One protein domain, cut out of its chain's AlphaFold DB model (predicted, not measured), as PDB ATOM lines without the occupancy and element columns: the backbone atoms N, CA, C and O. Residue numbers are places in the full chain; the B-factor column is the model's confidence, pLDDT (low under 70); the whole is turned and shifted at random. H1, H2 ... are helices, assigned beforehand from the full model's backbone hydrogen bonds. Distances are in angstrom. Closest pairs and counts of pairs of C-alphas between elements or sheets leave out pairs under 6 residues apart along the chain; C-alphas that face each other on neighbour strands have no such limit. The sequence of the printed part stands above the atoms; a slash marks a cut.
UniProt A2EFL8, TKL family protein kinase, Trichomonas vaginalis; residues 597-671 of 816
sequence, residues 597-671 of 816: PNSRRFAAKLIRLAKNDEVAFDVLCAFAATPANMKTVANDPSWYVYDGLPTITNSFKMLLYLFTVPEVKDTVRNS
ATOM      1  N   PRO A 597     218.817 248.819 294.666       92.12
ATOM      2  CA  PRO A 597     217.648 248.233 295.297       92.12
ATOM      3  C   PRO A 597     216.831 249.304 296.023       92.12
ATOM      4  O   PRO A 597     217.380 250.180 296.698       92.12
ATOM      5  N   ASN A 598     215.503 249.193 295.967       94.44
ATOM      6  CA  ASN A 598     214.635 250.079 296.734       94.44
ATOM      7  C   ASN A 598     214.742 249.785 298.233       94.44
ATOM      8  O   ASN A 598     214.117 248.862 298.755       94.44
ATOM      9  N   SER A 599     215.552 250.580 298.933       94.56
ATOM     10  CA  SER A 599     215.812 250.423 300.362       94.56
ATOM     11  C   SER A 599     215.735 251.758 301.092       94.56
ATOM     12  O   SER A 599     216.566 252.645 300.901       94.56
ATOM     13  N   ARG A 600     214.762 251.876 302.007       94.69
ATOM     14  CA  ARG A 600     214.624 253.051 302.888       94.69
ATOM     15  C   ARG A 600     215.852 253.262 303.772       94.69
ATOM     16  O   ARG A 600     216.261 254.397 303.978       94.69
ATOM     17  N   ARG A 601     216.451 252.176 304.275       94.88
ATOM     18  CA  ARG A 601     217.655 252.248 305.120       94.88
ATOM     19  C   ARG A 601     218.855 252.784 304.339       94.88
ATOM     20  O   ARG A 601     219.591 253.613 304.862       94.88
ATOM     21  N   PHE A 602     219.015 252.342 303.091       94.62
ATOM     22  CA  PHE A 602     220.092 252.804 302.214       94.62
ATOM     23  C   PHE A 602     219.921 254.279 301.851       94.62
ATOM     24  O   PHE A 602     220.856 255.057 302.014       94.62
ATOM     25  N   ALA A 603     218.703 254.684 301.474       94.75
ATOM     26  CA  ALA A 603     218.377 256.080 301.197       94.75
ATOM     27  C   ALA A 603     218.655 256.993 302.401       94.75
ATOM     28  O   ALA A 603     219.356 257.988 302.252       94.75
ATOM     29  N   ALA A 604     218.184 256.630 303.600       93.75
ATOM     30  CA  ALA A 604     218.412 257.416 304.814       93.75
ATOM     31  C   ALA A 604     219.909 257.572 305.134       93.75
ATOM     32  O   ALA A 604     220.362 258.643 305.542       93.75
ATOM     33  N   LYS A 605     220.703 256.514 304.913       94.50
ATOM     34  CA  LYS A 605     222.150 256.548 305.143       94.50
ATOM     35  C   LYS A 605     222.873 257.421 304.118       94.50
ATOM     36  O   LYS A 605     223.674 258.262 304.522       94.50
ATOM     37  N   LEU A 606     222.533 257.299 302.833       94.38
ATOM     38  CA  LEU A 606     223.038 258.194 301.791       94.38
ATOM     39  C   LEU A 606     222.643 259.645 302.056       94.38
ATOM     40  O   LEU A 606     223.498 260.506 301.959       94.38
ATOM     41  N   ILE A 607     221.400 259.924 302.456       93.25
ATOM     42  CA  ILE A 607     220.950 261.276 302.817       93.25
ATOM     43  C   ILE A 607     221.794 261.846 303.957       93.25
ATOM     44  O   ILE A 607     222.231 262.992 303.878       93.25
ATOM     45  N   ARG A 608     222.044 261.056 305.007       92.31
ATOM     46  CA  ARG A 608     222.863 261.476 306.149       92.31
ATOM     47  C   ARG A 608     224.299 261.799 305.729       92.31
ATOM     48  O   ARG A 608     224.810 262.838 306.131       92.31
ATOM     49  N   LEU A 609     224.930 260.933 304.933       92.75
ATOM     50  CA  LEU A 609     226.292 261.143 304.425       92.75
ATOM     51  C   LEU A 609     226.357 262.332 303.466       92.75
ATOM     52  O   LEU A 609     227.211 263.207 303.601       92.75
ATOM     53  N   ALA A 610     225.376 262.415 302.570       92.50
ATOM     54  CA  ALA A 610     225.239 263.472 301.590       92.50
ATOM     55  C   ALA A 610     225.104 264.847 302.222       92.50
ATOM     56  O   ALA A 610     225.262 265.788 301.479       92.50
ATOM     57  N   LYS A 611     224.844 265.017 303.529       89.31
ATOM     58  CA  LYS A 611     224.865 266.342 304.181       89.31
ATOM     59  C   LYS A 611     226.255 266.973 304.230       89.31
ATOM     60  O   LYS A 611     226.351 268.194 304.224       89.31
ATOM     61  N   ASN A 612     227.306 266.154 304.267       86.44
ATOM     62  CA  ASN A 612     228.687 266.608 304.455       86.44
ATOM     63  C   ASN A 612     229.647 266.125 303.354       86.44
ATOM     64  O   ASN A 612     230.801 266.545 303.338       86.44
ATOM     65  N   ASP A 613     229.188 265.262 302.445       84.31
ATOM     66  CA  ASP A 613     230.002 264.646 301.394       84.31
ATOM     67  C   ASP A 613     229.319 264.814 300.021       84.31
ATOM     68  O   ASP A 613     228.196 264.350 299.803       84.31
ATOM     69  N   GLU A 614     229.985 265.508 299.092       83.06
ATOM     70  CA  GLU A 614     229.458 265.754 297.741       83.06
ATOM     71  C   GLU A 614     229.374 264.477 296.896       83.06
ATOM     72  O   GLU A 614     228.419 264.315 296.139       83.06
ATOM     73  N   VAL A 615     230.299 263.529 297.076       82.38
ATOM     74  CA  VAL A 615     230.260 262.243 296.363       82.38
ATOM     75  C   VAL A 615     229.051 261.443 296.835       82.38
ATOM     76  O   VAL A 615     228.324 260.872 296.024       82.38
ATOM     77  N   ALA A 616     228.763 261.459 298.139       90.00
ATOM     78  CA  ALA A 616     227.547 260.840 298.664       90.00
ATOM     79  C   ALA A 616     226.268 261.491 298.108       90.00
ATOM     80  O   ALA A 616     225.281 260.790 297.881       90.00
ATOM     81  N   PHE A 617     226.272 262.805 297.850       88.69
ATOM     82  CA  PHE A 617     225.161 263.482 297.175       88.69
ATOM     83  C   PHE A 617     224.993 263.021 295.720       88.69
ATOM     84  O   PHE A 617     223.866 262.771 295.286       88.69
ATOM     85  N   ASP A 618     226.086 262.848 294.980       85.06
ATOM     86  CA  ASP A 618     226.036 262.335 293.608       85.06
ATOM     87  C   ASP A 618     225.532 260.884 293.565       85.06
ATOM     88  O   ASP A 618     224.673 260.542 292.749       85.06
ATOM     89  N   VAL A 619     225.972 260.045 294.510       90.06
ATOM     90  CA  VAL A 619     225.453 258.678 294.691       90.06
ATOM     91  C   VAL A 619     223.971 258.693 295.078       90.06
ATOM     92  O   VAL A 619     223.205 257.870 294.586       90.06
ATOM     93  N   LEU A 620     223.523 259.637 295.910       93.38
ATOM     94  CA  LEU A 620     222.103 259.810 296.235       93.38
ATOM     95  C   LEU A 620     221.276 260.185 294.994       93.38
ATOM     96  O   LEU A 620     220.162 259.685 294.829       93.38
ATOM     97  N   CYS A 621     221.816 261.023 294.106       86.06
ATOM     98  CA  CYS A 621     221.185 261.327 292.822       86.06
ATOM     99  C   CYS A 621     221.102 260.079 291.930       86.06
ATOM    100  O   CYS A 621     220.044 259.819 291.358       86.06
ATOM    101  N   ALA A 622     222.173 259.281 291.858       87.69
ATOM    102  CA  ALA A 622     222.187 258.015 291.122       87.69
ATOM    103  C   ALA A 622     221.183 257.000 291.698       87.69
ATOM    104  O   ALA A 622     220.422 256.385 290.952       87.69
ATOM    105  N   PHE A 623     221.093 256.888 293.027       91.81
ATOM    106  CA  PHE A 623     220.092 256.069 293.711       91.81
ATOM    107  C   PHE A 623     218.669 256.473 293.315       91.81
ATOM    108  O   PHE A 623     217.832 255.610 293.037       91.81
ATOM    109  N   ALA A 624     218.393 257.778 293.245       90.06
ATOM    110  CA  ALA A 624     217.085 258.329 292.903       90.06
ATOM    111  C   ALA A 624     216.707 258.199 291.411       90.06
ATOM    112  O   ALA A 624     215.670 258.731 291.013       90.06
ATOM    113  N   ALA A 625     217.493 257.497 290.584       86.25
ATOM    114  CA  ALA A 625     217.265 257.403 289.141       86.25
ATOM    115  C   ALA A 625     216.021 256.625 288.710       86.25
ATOM    116  O   ALA A 625     215.545 256.799 287.587       86.25
ATOM    117  N   THR A 626     215.452 255.809 289.596       87.06
ATOM    118  CA  THR A 626     214.192 255.104 289.342       87.06
ATOM    119  C   THR A 626     213.033 255.773 290.086       87.06
ATOM    120  O   THR A 626     213.221 256.231 291.217       87.06
ATOM    121  N   PRO A 627     211.800 255.782 289.535       88.31
ATOM    122  CA  PRO A 627     210.637 256.367 290.211       88.31
ATOM    123  C   PRO A 627     210.404 255.821 291.627       88.31
ATOM    124  O   PRO A 627     210.051 256.564 292.544       88.31
ATOM    125  N   ALA A 628     210.656 254.524 291.832       90.88
ATOM    126  CA  ALA A 628     210.499 253.879 293.128       90.88
ATOM    127  C   ALA A 628     211.495 254.430 294.167       90.88
ATOM    128  O   ALA A 628     211.101 254.756 295.289       90.88
ATOM    129  N   ASN A 629     212.775 254.558 293.807       92.69
ATOM    130  CA  ASN A 629     213.803 255.090 294.705       92.69
ATOM    131  C   ASN A 629     213.636 256.594 294.927       92.69
ATOM    132  O   ASN A 629     213.800 257.081 296.043       92.69
ATOM    133  N   MET A 630     213.221 257.317 293.888       91.50
ATOM    134  CA  MET A 630     212.882 258.733 293.949       91.50
ATOM    135  C   MET A 630     211.766 258.996 294.974       91.50
ATOM    136  O   MET A 630     211.890 259.880 295.823       91.50
ATOM    137  N   LYS A 631     210.716 258.163 294.975       91.19
ATOM    138  CA  LYS A 631     209.657 258.190 295.995       91.19
ATOM    139  C   LYS A 631     210.203 257.905 297.396       91.19
ATOM    140  O   LYS A 631     209.758 258.523 298.361       91.19
ATOM    141  N   THR A 632     211.161 256.991 297.533       93.25
ATOM    142  CA  THR A 632     211.817 256.708 298.819       93.25
ATOM    143  C   THR A 632     212.583 257.927 299.348       93.25
ATOM    144  O   THR A 632     212.419 258.260 300.518       93.25
ATOM    145  N   VAL A 633     213.336 258.636 298.498       92.94
ATOM    146  CA  VAL A 633     214.051 259.875 298.870       92.94
ATOM    147  C   VAL A 633     213.082 261.019 299.195       92.94
ATOM    148  O   VAL A 633     213.288 261.751 300.160       92.94
ATOM    149  N   ALA A 634     211.998 261.166 298.431       90.56
ATOM    150  CA  ALA A 634     210.983 262.196 298.667       90.56
ATOM    151  C   ALA A 634     210.275 262.052 300.027       90.56
ATOM    152  O   ALA A 634     209.963 263.054 300.673       90.56
ATOM    153  N   ASN A 635     210.050 260.810 300.466       89.75
ATOM    154  CA  ASN A 635     209.404 260.492 301.741       89.75
ATOM    155  C   ASN A 635     210.310 260.678 302.966       89.75
ATOM    156  O   ASN A 635     209.817 260.577 304.088       89.75
ATOM    157  N   ASP A 636     211.608 260.924 302.782       89.12
ATOM    158  CA  ASP A 636     212.525 261.215 303.880       89.12
ATOM    159  C   ASP A 636     212.689 262.739 304.033       89.12
ATOM    160  O   ASP A 636     213.376 263.375 303.230       89.12
ATOM    161  N   PRO A 637     212.077 263.363 305.058       83.00
ATOM    162  CA  PRO A 637     212.148 264.807 305.247       83.00
ATOM    163  C   PRO A 637     213.530 265.295 305.708       83.00
ATOM    164  O   PRO A 637     213.806 266.497 305.700       83.00
ATOM    165  N   SER A 638     214.434 264.402 306.121       84.69
ATOM    166  CA  SER A 638     215.685 264.786 306.782       84.69
ATOM    167  C   SER A 638     216.647 265.587 305.898       84.69
ATOM    168  O   SER A 638     217.447 266.349 306.451       84.69
ATOM    169  N   TRP A 639     216.553 265.482 304.565       84.75
ATOM    170  CA  TRP A 639     217.377 266.265 303.631       84.75
ATOM    171  C   TRP A 639     216.855 267.688 303.381       84.75
ATOM    172  O   TRP A 639     217.593 268.506 302.833       84.75
ATOM    173  N   TYR A 640     215.624 268.016 303.793       80.06
ATOM    174  CA  TYR A 640     215.034 269.350 303.602       80.06
ATOM    175  C   TYR A 640     214.458 270.008 304.864       80.06
ATOM    176  O   TYR A 640     214.065 271.173 304.797       80.06
ATOM    177  N   VAL A 641     214.467 269.329 306.019       72.19
ATOM    178  CA  VAL A 641     214.033 269.902 307.310       72.19
ATOM    179  C   VAL A 641     215.194 270.384 308.187       72.19
ATOM    180  O   VAL A 641     215.092 271.468 308.756       72.19
ATOM    181  N   TYR A 642     216.299 269.631 308.282       61.53
ATOM    182  CA  TYR A 642     217.420 269.928 309.192       61.53
ATOM    183  C   TYR A 642     218.757 269.924 308.443       61.53
ATOM    184  O   TYR A 642     219.133 268.911 307.851       61.53
ATOM    185  N   ASP A 643     219.438 271.071 308.441       63.22
ATOM    186  CA  ASP A 643     220.741 271.357 307.810       63.22
ATOM    187  C   ASP A 643     220.858 271.154 306.290       63.22
ATOM    188  O   ASP A 643     221.774 271.689 305.680       63.22
ATOM    189  N   GLY A 644     219.837 270.608 305.625       69.00
ATOM    190  CA  GLY A 644     219.811 270.484 304.166       69.00
ATOM    191  C   GLY A 644     220.817 269.462 303.627       69.00
ATOM    192  O   GLY A 644     221.435 268.712 304.378       69.00
ATOM    193  N   LEU A 645     220.969 269.448 302.305       78.81
ATOM    194  CA  LEU A 645     222.143 268.878 301.633       78.81
ATOM    195  C   LEU A 645     223.304 269.900 301.747       78.81
ATOM    196  O   LEU A 645     223.034 271.041 302.135       78.81
ATOM    197  N   PRO A 646     224.569 269.556 301.417       73.50
ATOM    198  CA  PRO A 646     225.771 270.317 301.797       73.50
ATOM    199  C   PRO A 646     225.704 271.778 301.374       73.50
ATOM    200  O   PRO A 646     226.266 272.666 302.009       73.50
ATOM    201  N   THR A 647     224.988 272.022 300.277       80.44
ATOM    202  CA  THR A 647     224.697 273.344 299.753       80.44
ATOM    203  C   THR A 647     223.208 273.477 299.444       80.44
ATOM    204  O   THR A 647     222.522 272.516 299.079       80.44
ATOM    205  N   ILE A 648     222.708 274.713 299.515       79.44
ATOM    206  CA  ILE A 648     221.359 275.069 299.048       79.44
ATOM    207  C   ILE A 648     221.185 274.681 297.569       79.44
ATOM    208  O   ILE A 648     220.118 274.213 297.174       79.44
ATOM    209  N   THR A 649     222.248 274.799 296.769       79.62
ATOM    210  CA  THR A 649     222.292 274.369 295.368       79.62
ATOM    211  C   THR A 649     222.034 272.870 295.219       79.62
ATOM    212  O   THR A 649     221.262 272.478 294.346       79.62
ATOM    213  N   ASN A 650     222.594 272.021 296.085       82.81
ATOM    214  CA  ASN A 650     222.340 270.577 296.062       82.81
ATOM    215  C   ASN A 650     220.895 270.247 296.455       82.81
ATOM    216  O   ASN A 650     220.246 269.449 295.778       82.81
ATOM    217  N   SER A 651     220.339 270.922 297.467       84.88
ATOM    218  CA  SER A 651     218.907 270.810 297.788       84.88
ATOM    219  C   SER A 651     218.016 271.223 296.608       84.88
ATOM    220  O   SER A 651     217.027 270.551 296.324       84.88
ATOM    221  N   PHE A 652     218.377 272.283 295.880       82.94
ATOM    222  CA  PHE A 652     217.646 272.721 294.689       82.94
ATOM    223  C   PHE A 652     217.767 271.731 293.518       82.94
ATOM    224  O   PHE A 652     216.761 271.408 292.888       82.94
ATOM    225  N   LYS A 653     218.967 271.196 293.252       80.38
ATOM    226  CA  LYS A 653     219.197 270.144 292.244       80.38
ATOM    227  C   LYS A 653     218.369 268.895 292.536       80.38
ATOM    228  O   LYS A 653     217.703 268.392 291.633       80.38
ATOM    229  N   MET A 654     218.359 268.439 293.790       85.69
ATOM    230  CA  MET A 654     217.533 267.307 294.211       85.69
ATOM    231  C   MET A 654     216.054 267.595 293.952       85.69
ATOM    232  O   MET A 654     215.367 266.787 293.341       85.69
ATOM    233  N   LEU A 655     215.566 268.787 294.310       84.88
ATOM    234  CA  LEU A 655     214.177 269.174 294.070       84.88
ATOM    235  C   LEU A 655     213.809 269.168 292.576       84.88
ATOM    236  O   LEU A 655     212.765 268.632 292.205       84.88
ATOM    237  N   LEU A 656     214.678 269.702 291.711       80.38
ATOM    238  CA  LEU A 656     214.504 269.643 290.255       80.38
ATOM    239  C   LEU A 656     214.421 268.200 289.749       80.38
ATOM    240  O   LEU A 656     213.617 267.915 288.862       80.38
ATOM    241  N   TYR A 657     215.233 267.310 290.317       80.00
ATOM    242  CA  TYR A 657     215.266 265.901 289.956       80.00
ATOM    243  C   TYR A 657     213.983 265.173 290.365       80.00
ATOM    244  O   TYR A 657     213.341 264.543 289.527       80.00
ATOM    245  N   LEU A 658     213.545 265.345 291.616       82.81
ATOM    246  CA  LEU A 658     212.310 264.745 292.135       82.81
ATOM    247  C   LEU A 658     211.060 265.226 291.374       82.81
ATOM    248  O   LEU A 658     210.071 264.505 291.270       82.81
ATOM    249  N   PHE A 659     211.102 266.436 290.812       82.06
ATOM    250  CA  PHE A 659     209.985 267.039 290.077       82.06
ATOM    251  C   PHE A 659     209.891 266.569 288.616       82.06
ATOM    252  O   PHE A 659     209.006 267.018 287.884       82.06
ATOM    253  N   THR A 660     210.776 265.668 288.177       79.00
ATOM    254  CA  THR A 660     210.704 265.046 286.845       79.00
ATOM    255  C   THR A 660     209.609 263.979 286.750       79.00
ATOM    256  O   THR A 660     209.097 263.739 285.657       79.00
ATOM    257  N   VAL A 661     209.201 263.384 287.878       80.62
ATOM    258  CA  VAL A 661     208.172 262.335 287.948       80.62
ATOM    259  C   VAL A 661     206.911 262.880 288.638       80.62
ATOM    260  O   VAL A 661     206.989 263.267 289.808       80.62
ATOM    261  N   PRO A 662     205.736 262.894 287.973       80.06
ATOM    262  CA  PRO A 662     204.509 263.482 288.527       80.06
ATOM    263  C   PRO A 662     204.094 262.933 289.904       80.06
ATOM    264  O   PRO A 662     203.802 263.707 290.807       80.06
ATOM    265  N   GLU A 663     204.144 261.614 290.095       80.50
ATOM    266  CA  GLU A 663     203.730 260.947 291.342       80.50
ATOM    267  C   GLU A 663     204.620 261.319 292.543       80.50
ATOM    268  O   GLU A 663     204.166 261.399 293.689       80.50
ATOM    269  N   VAL A 664     205.912 261.553 292.291       85.12
ATOM    270  CA  VAL A 664     206.883 261.930 293.327       85.12
ATOM    271  C   VAL A 664     206.788 263.416 293.640       85.12
ATOM    272  O   VAL A 664     206.848 263.813 294.806       85.12
ATOM    273  N   LYS A 665     206.571 264.236 292.610       84.94
ATOM    274  CA  LYS A 665     206.325 265.669 292.749       84.94
ATOM    275  C   LYS A 665     205.212 265.953 293.755       84.94
ATOM    276  O   LYS A 665     205.410 266.776 294.643       84.94
ATOM    277  N   ASP A 666     204.086 265.248 293.659       84.31
ATOM    278  CA  ASP A 666     202.954 265.448 294.571       84.31
ATOM    279  C   ASP A 666     203.301 265.061 296.016       84.31
ATOM    280  O   ASP A 666     202.866 265.723 296.956       84.31
ATOM    281  N   THR A 667     204.162 264.054 296.206       86.25
ATOM    282  CA  THR A 667     204.656 263.648 297.533       86.25
ATOM    283  C   THR A 667     205.449 264.776 298.203       86.25
ATOM    284  O   THR A 667     205.204 265.098 299.363       86.25
ATOM    285  N   VAL A 668     206.381 265.404 297.476       86.31
ATOM    286  CA  VAL A 668     207.194 266.509 298.015       86.31
ATOM    287  C   VAL A 668     206.362 267.780 298.165       86.31
ATOM    288  O   VAL A 668     206.455 268.442 299.193       86.31
ATOM    289  N   ARG A 669     205.530 268.110 297.169       87.38
ATOM    290  CA  ARG A 669     204.655 269.291 297.169       87.38
ATOM    291  C   ARG A 669     203.734 269.317 298.387       87.38
ATOM    292  O   ARG A 669     203.587 270.366 298.998       87.38
ATOM    293  N   ASN A 670     203.131 268.179 298.724       86.06
ATOM    294  CA  ASN A 670     202.176 268.069 299.828       86.06
ATOM    295  C   ASN A 670     202.860 267.927 301.204       86.06
ATOM    296  O   ASN A 670     202.182 267.744 302.214       86.06
ATOM    297  N   SER A 671     204.196 267.973 301.261       86.81
ATOM    298  CA  SER A 671     204.940 267.923 302.518       86.81
ATOM    299  C   SER A 671     204.810 269.249 303.277       86.81
ATOM    300  O   SER A 671     205.079 270.302 302.693       86.81
TER     301      SER A 671
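AT A GLANCE: This is residues 597 to 671 of the 816 residues of the protein "TKL family protein kinase" of Trichomonas vaginalis (UniProt A2EFL8). Look for a chain wound in two short stacked turns, H1, H2 and H3 making the first and H4, H5 and H6 the second. H2 and H5 run side by side, as do H3 and H6, while short H4 packs on H1. The 75 printed residues hold six named helices, H1 to H6 in chain order, and no named strand: all helix. The whole is compact, with a radius of gyration of the C-alphas of 10.9 A, and spans 29 by 25 by 17 A.

HOW THE PARTS SIT: Start at the hub, H1, residues 600 to 610. It forms a helical hairpin with H2, residues 614 to 623: they touch, opposite ways at a shallow tilt of 27 degrees, C-alphas 610 and 617 closest at 4.4 A. H1 touches H3, residues 627 to 634, at a steep tilt of 57 degrees, C-alphas 600 and 632 closest at 6.1 A. H1 also touches H4, residues 638 to 641, C-alphas 607 and 639 closest at 6.2 A. H5, residues 648 to 658, is close to H2 but not clearly touching, the same way at 8 degrees, a shallow tilt; C-alphas 621 and 654 are closest at 7.1 A. H6, residues 662 to 669, touches H3 the same way at a shallow tilt of 3 degrees, C-alphas 631 and 664 closest at 5.4 A. H5 and H6 only just touch, only at the corner, with 3 pairs of C-alphas within 8 A; C-alphas 658 and 665 are closest at 6.1 A. H1 and H5 are apart. In H1, H2, H3 and H5 every O i to N i+4 pair is within hydrogen-bond range, in H6 3 of 4; H4 is too short for one.

IN THESE COORDINATES: Find C-alpha 600 at (214.624, 253.051, 302.888); H1 runs 14.9 A from there. H2 covers 14.1 A, H3 10.3 A, H4 5.4 A and H5 15.4 A. H6 covers 10.4 A to C-alpha 669 at (204.655, 269.291, 297.169).

THE WHOLE: C-alphas 612 and 662 are farthest apart, 29.1 A. The printed part has no cut and no long link. Residues 642 to 644 have pLDDT under 70.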